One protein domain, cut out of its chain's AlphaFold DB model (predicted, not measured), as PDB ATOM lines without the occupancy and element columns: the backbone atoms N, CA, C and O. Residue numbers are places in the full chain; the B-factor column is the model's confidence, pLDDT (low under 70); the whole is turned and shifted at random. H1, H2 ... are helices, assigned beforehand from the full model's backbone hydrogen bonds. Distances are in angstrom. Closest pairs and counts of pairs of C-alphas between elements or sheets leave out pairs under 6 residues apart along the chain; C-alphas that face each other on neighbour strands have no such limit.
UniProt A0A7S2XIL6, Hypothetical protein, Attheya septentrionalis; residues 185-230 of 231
ATOM      1  N   ARG A 185       3.369 -37.193   5.474       57.06
ATOM      2  CA  ARG A 185       2.513 -36.003   5.282       57.06
ATOM      3  C   ARG A 185       1.783 -36.041   3.941       57.06
ATOM      4  O   ARG A 185       0.591 -35.745   3.895       57.06
ATOM      5  N   ALA A 186       2.469 -36.455   2.876       67.06
ATOM      6  CA  ALA A 186       1.869 -36.619   1.553       67.06
ATOM      7  C   ALA A 186       0.815 -37.741   1.532       67.06
ATOM      8  O   ALA A 186      -0.257 -37.562   0.962       67.06
ATOM      9  N   ALA A 187       1.068 -38.859   2.218       72.88
ATOM     10  CA  ALA A 187       0.123 -39.962   2.369       72.88
ATOM     11  C   ALA A 187      -1.113 -39.543   3.177       72.88
ATOM     12  O   ALA A 187      -2.235 -39.837   2.768       72.88
ATOM     13  N   LYS A 188      -0.936 -38.781   4.270       76.12
ATOM     14  CA  LYS A 188      -2.058 -38.209   5.035       76.12
ATOM     15  C   LYS A 188      -2.875 -37.226   4.191       76.12
ATOM     16  O   LYS A 188      -4.098 -37.327   4.162       76.12
ATOM     17  N   ALA A 189      -2.226 -36.326   3.452       74.81
ATOM     18  CA  ALA A 189      -2.915 -35.406   2.544       74.81
ATOM     19  C   ALA A 189      -3.685 -36.153   1.439       74.81
ATOM     20  O   ALA A 189      -4.846 -35.846   1.177       74.81
ATOM     21  N   ALA A 190      -3.080 -37.188   0.849       79.06
ATOM     22  CA  ALA A 190      -3.736 -38.047  -0.133       79.06
ATOM     23  C   ALA A 190      -4.936 -38.802   0.466       79.06
ATOM     24  O   ALA A 190      -5.964 -38.940  -0.194       79.06
ATOM     25  N   HIS A 191      -4.837 -39.249   1.718       83.75
ATOM     26  CA  HIS A 191      -5.933 -39.904   2.428       83.75
ATOM     27  C   HIS A 191      -7.122 -38.955   2.648       83.75
ATOM     28  O   HIS A 191      -8.262 -39.322   2.361       83.75
ATOM     29  N   PHE A 192      -6.879 -37.712   3.081       87.00
ATOM     30  CA  PHE A 192      -7.948 -36.718   3.233       87.00
ATOM     31  C   PHE A 192      -8.585 -36.332   1.897       87.00
ATOM     32  O   PHE A 192      -9.810 -36.294   1.810       87.00
ATOM     33  N   ALA A 193      -7.784 -36.153   0.845       84.94
ATOM     34  CA  ALA A 193      -8.302 -35.879  -0.494       84.94
ATOM     35  C   ALA A 193      -9.186 -37.028  -1.018       84.94
ATOM     36  O   ALA A 193     -10.266 -36.789  -1.561       84.94
ATOM     37  N   ARG A 194      -8.779 -38.291  -0.812       85.19
ATOM     38  CA  ARG A 194      -9.597 -39.464  -1.168       85.19
ATOM     39  C   ARG A 194     -10.913 -39.493  -0.389       85.19
ATOM     40  O   ARG A 194     -11.968 -39.668  -0.998       85.19
ATOM     41  N   ARG A 195     -10.864 -39.252   0.925       88.44
ATOM     42  CA  ARG A 195     -12.050 -39.221   1.797       88.44
ATOM     43  C   ARG A 195     -13.024 -38.103   1.418       88.44
ATOM     44  O   ARG A 195     -14.234 -38.307   1.445       88.44
ATOM     45  N   GLU A 196     -12.518 -36.935   1.033       87.50
ATOM     46  CA  GLU A 196     -13.346 -35.807   0.596       87.50
ATOM     47  C   GLU A 196     -14.083 -36.112  -0.718       87.50
ATOM     48  O   GLU A 196     -15.288 -35.865  -0.836       87.50
ATOM     49  N   ILE A 197     -13.400 -36.742  -1.681       87.12
ATOM     50  CA  ILE A 197     -14.013 -37.191  -2.939       87.12
ATOM     51  C   ILE A 197     -15.104 -38.237  -2.673       87.12
ATOM     52  O   ILE A 197     -16.174 -38.187  -3.285       87.12
ATOM     53  N   GLU A 198     -14.865 -39.172  -1.756       88.94
ATOM     54  CA  GLU A 198     -15.832 -40.207  -1.389       88.94
ATOM     55  C   GLU A 198     -17.082 -39.621  -0.710       88.94
ATOM     56  O   GLU A 198     -18.215 -39.946  -1.080       88.94
ATOM     57  N   LEU A 199     -16.904 -38.673   0.214       87.56
ATOM     58  CA  LEU A 199     -18.015 -37.953   0.840       87.56
ATOM     59  C   LEU A 199     -18.833 -37.152  -0.184       87.56
ATOM     60  O   LEU A 199     -20.065 -37.156  -0.140       87.56
ATOM     61  N   SER A 200     -18.171 -36.516  -1.153       87.94
ATOM     62  CA  SER A 200     -18.849 -35.793  -2.235       87.94
ATOM     63  C   SER A 200     -19.662 -36.733  -3.139       87.94
ATOM     64  O   SER A 200     -20.829 -36.458  -3.440       87.94
ATOM     65  N   LYS A 201     -19.103 -37.895  -3.509       93.06
ATOM     66  CA  LYS A 201     -19.808 -38.918  -4.300       93.06
ATOM     67  C   LYS A 201     -21.026 -39.469  -3.566       93.06
ATOM     68  O   LYS A 201     -22.119 -39.471  -4.129       93.06
ATOM     69  N   THR A 202     -20.873 -39.864  -2.302       90.12
ATOM     70  CA  THR A 202     -21.991 -40.394  -1.504       90.12
ATOM     71  C   THR A 202     -23.094 -39.352  -1.306       90.12
ATOM     72  O   THR A 202     -24.277 -39.693  -1.377       90.12
ATOM     73  N   LYS A 203     -22.749 -38.066  -1.141       92.06
ATOM     74  CA  LYS A 203     -23.728 -36.970  -1.100       92.06
ATOM     75  C   LYS A 203     -24.479 -36.836  -2.426       92.06
ATOM     76  O   LYS A 203     -25.710 -36.854  -2.421       92.06
ATOM     77  N   ARG A 204     -23.764 -36.799  -3.556       90.88
ATOM     78  CA  ARG A 204     -24.369 -36.715  -4.895       90.88
ATOM     79  C   ARG A 204     -25.263 -37.919  -5.199       90.88
ATOM     80  O   ARG A 204     -26.323 -37.759  -5.795       90.88
ATOM     81  N   GLU A 205     -24.884 -39.119  -4.768       89.81
ATOM     82  CA  GLU A 205     -25.712 -40.321  -4.914       89.81
ATOM     83  C   GLU A 205     -26.967 -40.287  -4.039       89.81
ATOM     84  O   GLU A 205     -28.045 -40.655  -4.509       89.81
ATOM     85  N   ARG A 206     -26.860 -39.817  -2.789       89.25
ATOM     86  CA  ARG A 206     -28.022 -39.612  -1.909       89.25
ATOM     87  C   ARG A 206     -28.981 -38.586  -2.504       89.25
ATOM     88  O   ARG A 206     -30.184 -38.820  -2.492       89.25
ATOM     89  N   GLU A 207     -28.467 -37.488  -3.050       88.12
ATOM     90  CA  GLU A 207     -29.266 -36.460  -3.724       88.12
ATOM     91  C   GLU A 207     -29.889 -36.973  -5.024       88.12
ATOM     92  O   GLU A 207     -31.073 -36.755  -5.245       88.12
ATOM     93  N   LYS A 208     -29.160 -37.744  -5.843       89.50
ATOM     94  CA  LYS A 208     -29.703 -38.374  -7.059       89.50
ATOM     95  C   LYS A 208     -30.789 -39.396  -6.735       89.50
ATOM     96  O   LYS A 208     -31.803 -39.450  -7.428       89.50
ATOM     97  N   LYS A 209     -30.605 -40.194  -5.675       85.19
ATOM     98  CA  LYS A 209     -31.660 -41.071  -5.153       85.19
ATOM     99  C   LYS A 209     -32.852 -40.215  -4.719       85.19
ATOM    100  O   LYS A 209     -33.922 -40.434  -5.259       85.19
ATOM    101  N   LYS A 210     -32.658 -39.187  -3.881       84.44
ATOM    102  CA  LYS A 210     -33.701 -38.212  -3.493       84.44
ATOM    103  C   LYS A 210     -34.459 -37.623  -4.682       84.44
ATOM    104  O   LYS A 210     -35.680 -37.646  -4.693       84.44
ATOM    105  N   ALA A 211     -33.763 -37.169  -5.714       82.75
ATOM    106  CA  ALA A 211     -34.392 -36.642  -6.918       82.75
ATOM    107  C   ALA A 211     -35.235 -37.711  -7.629       82.75
ATOM    108  O   ALA A 211     -36.400 -37.467  -7.929       82.75
ATOM    109  N   LYS A 212     -34.703 -38.931  -7.796       82.00
ATOM    110  CA  LYS A 212     -35.399 -40.020  -8.493       82.00
ATOM    111  C   LYS A 212     -36.757 -40.363  -7.875       82.00
ATOM    112  O   LYS A 212     -37.700 -40.589  -8.629       82.00
ATOM    113  N   TYR A 213     -36.890 -40.420  -6.543       74.00
ATOM    114  CA  TYR A 213     -38.220 -40.692  -5.971       74.00
ATOM    115  C   TYR A 213     -39.088 -39.426  -5.815       74.00
ATOM    116  O   TYR A 213     -40.295 -39.565  -5.633       74.00
ATOM    117  N   MET A 214     -38.535 -38.213  -5.944       73.56
ATOM    118  CA  MET A 214     -39.321 -36.970  -5.994       73.56
ATOM    119  C   MET A 214     -39.936 -36.743  -7.383       73.56
ATOM    120  O   MET A 214     -41.067 -36.287  -7.480       73.56
ATOM    121  N   GLU A 215     -39.224 -37.096  -8.454       78.12
ATOM    122  CA  GLU A 215     -39.655 -36.862  -9.841       78.12
ATOM    123  C   GLU A 215     -40.827 -37.769 -10.261       78.12
ATOM    124  O   GLU A 215     -41.715 -37.344 -10.992       78.12
ATOM    125  N   GLY A 216     -40.880 -39.008  -9.755       68.19
ATOM    126  CA  GLY A 216     -41.931 -39.979 -10.097       68.19
ATOM    127  C   GLY A 216     -43.096 -40.077  -9.105       68.19
ATOM    128  O   GLY A 216     -44.048 -40.821  -9.335       68.19
ATOM    129  N   SER A 217     -43.032 -39.388  -7.968       57.84
ATOM    130  CA  SER A 217     -44.131 -39.360  -7.005       57.84
ATOM    131  C   SER A 217     -44.182 -37.990  -6.368       57.84
ATOM    132  O   SER A 217     -43.185 -37.576  -5.799       57.84
ATOM    133  N   ALA A 218     -45.318 -37.301  -6.487       64.12
ATOM    134  CA  ALA A 218     -45.550 -35.926  -6.034       64.12
ATOM    135  C   ALA A 218     -45.354 -35.735  -4.508       64.12
ATOM    136  O   ALA A 218     -46.303 -35.496  -3.769       64.12
ATOM    137  N   GLY A 219     -44.136 -35.925  -4.000       60.56
ATOM    138  CA  GLY A 219     -43.743 -35.841  -2.592       60.56
ATOM    139  C   GLY A 219     -44.230 -36.978  -1.679       60.56
ATOM    140  O   GLY A 219     -43.612 -37.221  -0.647       60.56
ATOM    141  N   LEU A 220     -45.289 -37.716  -2.036       63.47
ATOM    142  CA  LEU A 220     -45.972 -38.615  -1.090       63.47
ATOM    143  C   LEU A 220     -45.174 -39.875  -0.685       63.47
ATOM    144  O   LEU A 220     -45.218 -40.279   0.478       63.47
ATOM    145  N   LYS A 221     -44.425 -40.509  -1.605       62.88
ATOM    146  CA  LYS A 221     -43.716 -41.776  -1.299       62.88
ATOM    147  C   LYS A 221     -42.515 -41.573  -0.373       62.88
ATOM    148  O   LYS A 221     -42.214 -42.458   0.424       62.88
ATOM    149  N   TYR A 222     -41.851 -40.416  -0.441       62.19
ATOM    150  CA  TYR A 222     -40.727 -40.104   0.447       62.19
ATOM    151  C   TYR A 222     -41.161 -39.984   1.903       62.19
ATOM    152  O   TYR A 222     -40.492 -40.513   2.789       62.19
ATOM    153  N   THR A 223     -42.301 -39.337   2.135       64.19
ATOM    154  CA  THR A 223     -42.877 -39.175   3.471       64.19
ATOM    155  C   THR A 223     -43.332 -40.516   4.039       64.19
ATOM    156  O   THR A 223     -43.036 -40.809   5.192       64.19
ATOM    157  N   ALA A 224     -43.960 -41.373   3.225       68.38
ATOM    158  CA  ALA A 224     -44.383 -42.706   3.656       68.38
ATOM    159  C   ALA A 224     -43.197 -43.600   4.067       68.38
ATOM    160  O   ALA A 224     -43.236 -44.222   5.123       68.38
ATOM    161  N   ILE A 225     -42.108 -43.615   3.287       68.94
ATOM    162  CA  ILE A 225     -40.894 -44.380   3.625       68.94
ATOM    163  C   ILE A 225     -40.206 -43.805   4.875       68.94
ATOM    164  O   ILE A 225     -39.757 -44.559   5.736       68.94
ATOM    165  N   ALA A 226     -40.141 -42.476   5.013       70.56
ATOM    166  CA  ALA A 226     -39.565 -41.835   6.197       70.56
ATOM    167  C   ALA A 226     -40.380 -42.104   7.475       70.56
ATOM    168  O   ALA A 226     -39.801 -42.223   8.551       70.56
ATOM    169  N   MET A 227     -41.706 -42.220   7.357       74.12
ATOM    170  CA  MET A 227     -42.584 -42.610   8.462       74.12
ATOM    171  C   MET A 227     -42.478 -44.107   8.789       74.12
ATOM    172  O   MET A 227     -42.500 -44.454   9.964       74.12
ATOM    173  N   ALA A 228     -42.286 -44.975   7.791       75.00
ATOM    174  CA  ALA A 228     -42.145 -46.419   7.989       75.00
ATOM    175  C   ALA A 228     -40.834 -46.832   8.684       75.00
ATOM    176  O   ALA A 228     -40.845 -47.777   9.454       75.00
ATOM    177  N   ASN A 229     -39.723 -46.114   8.466       68.62
ATOM    178  CA  ASN A 229     -38.441 -46.396   9.140       68.62
ATOM    179  C   ASN A 229     -38.335 -45.803  10.559       68.62
ATOM    180  O   ASN A 229     -37.305 -45.965  11.213       68.62
ATOM    181  N   ARG A 230     -39.335 -45.026  10.992       66.50
ATOM    182  CA  ARG A 230     -39.389 -44.416  12.329       66.50
ATOM    183  C   ARG A 230     -40.262 -45.221  13.302       66.50
ATOM    184  O   ARG A 230     -40.146 -44.998  14.505       66.50
TER     185      ARG A 230
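Overview. This is residues 185 to 230 of the 231 residues of the protein "Hypothetical protein" of Attheya septentrionalis (UniProt A0A7S2XIL6). One long straight helix, H1, makes the length of the model, and a short helix, H2, turns off from its far end to make an L-shaped corner. Most of H1, residues 185 to 209, stands free. The printed part has 46 residues with two named helices, H1 then H2, and no named strand; its class is all helix. It is extended, with a radius of gyration of the C-alphas of 16.4 A and spans of 49 by 23 by 7 A.

Along the chain. H1, residues 185 to 215, is 44.8 A long, from C-alpha 185 at (2.513, -36.003, 5.282) to C-alpha 215 at (-39.655, -36.862, -9.841). H2, residues 220 to 228, ends with C-alpha 228 at (-42.145, -46.419, 7.989), 12.6 A from its first C-alpha.

Arrangement. H1, with residues 213 to 214 alone, only just touches H2, and only at the corner by their tight link, with 3 pairs of C-alphas within 8 A. The closest C-alphas are those of Tyr 213 and Tyr 222, 6.9 A apart. The two run opposite ways at a steep tilt of 63 degrees. In H1 and H2 every O i to N i+4 pair is within hydrogen-bond range.

Size, cuts and confidence. The two C-alphas farthest apart, those of Arg 185 and Ala 218, are 49.4 A apart. The printed part has no cut. The mean pLDDT of the printed part is 77.7; it is under 70 at residues 185 to 186, 216 to 225 and 229 to 230.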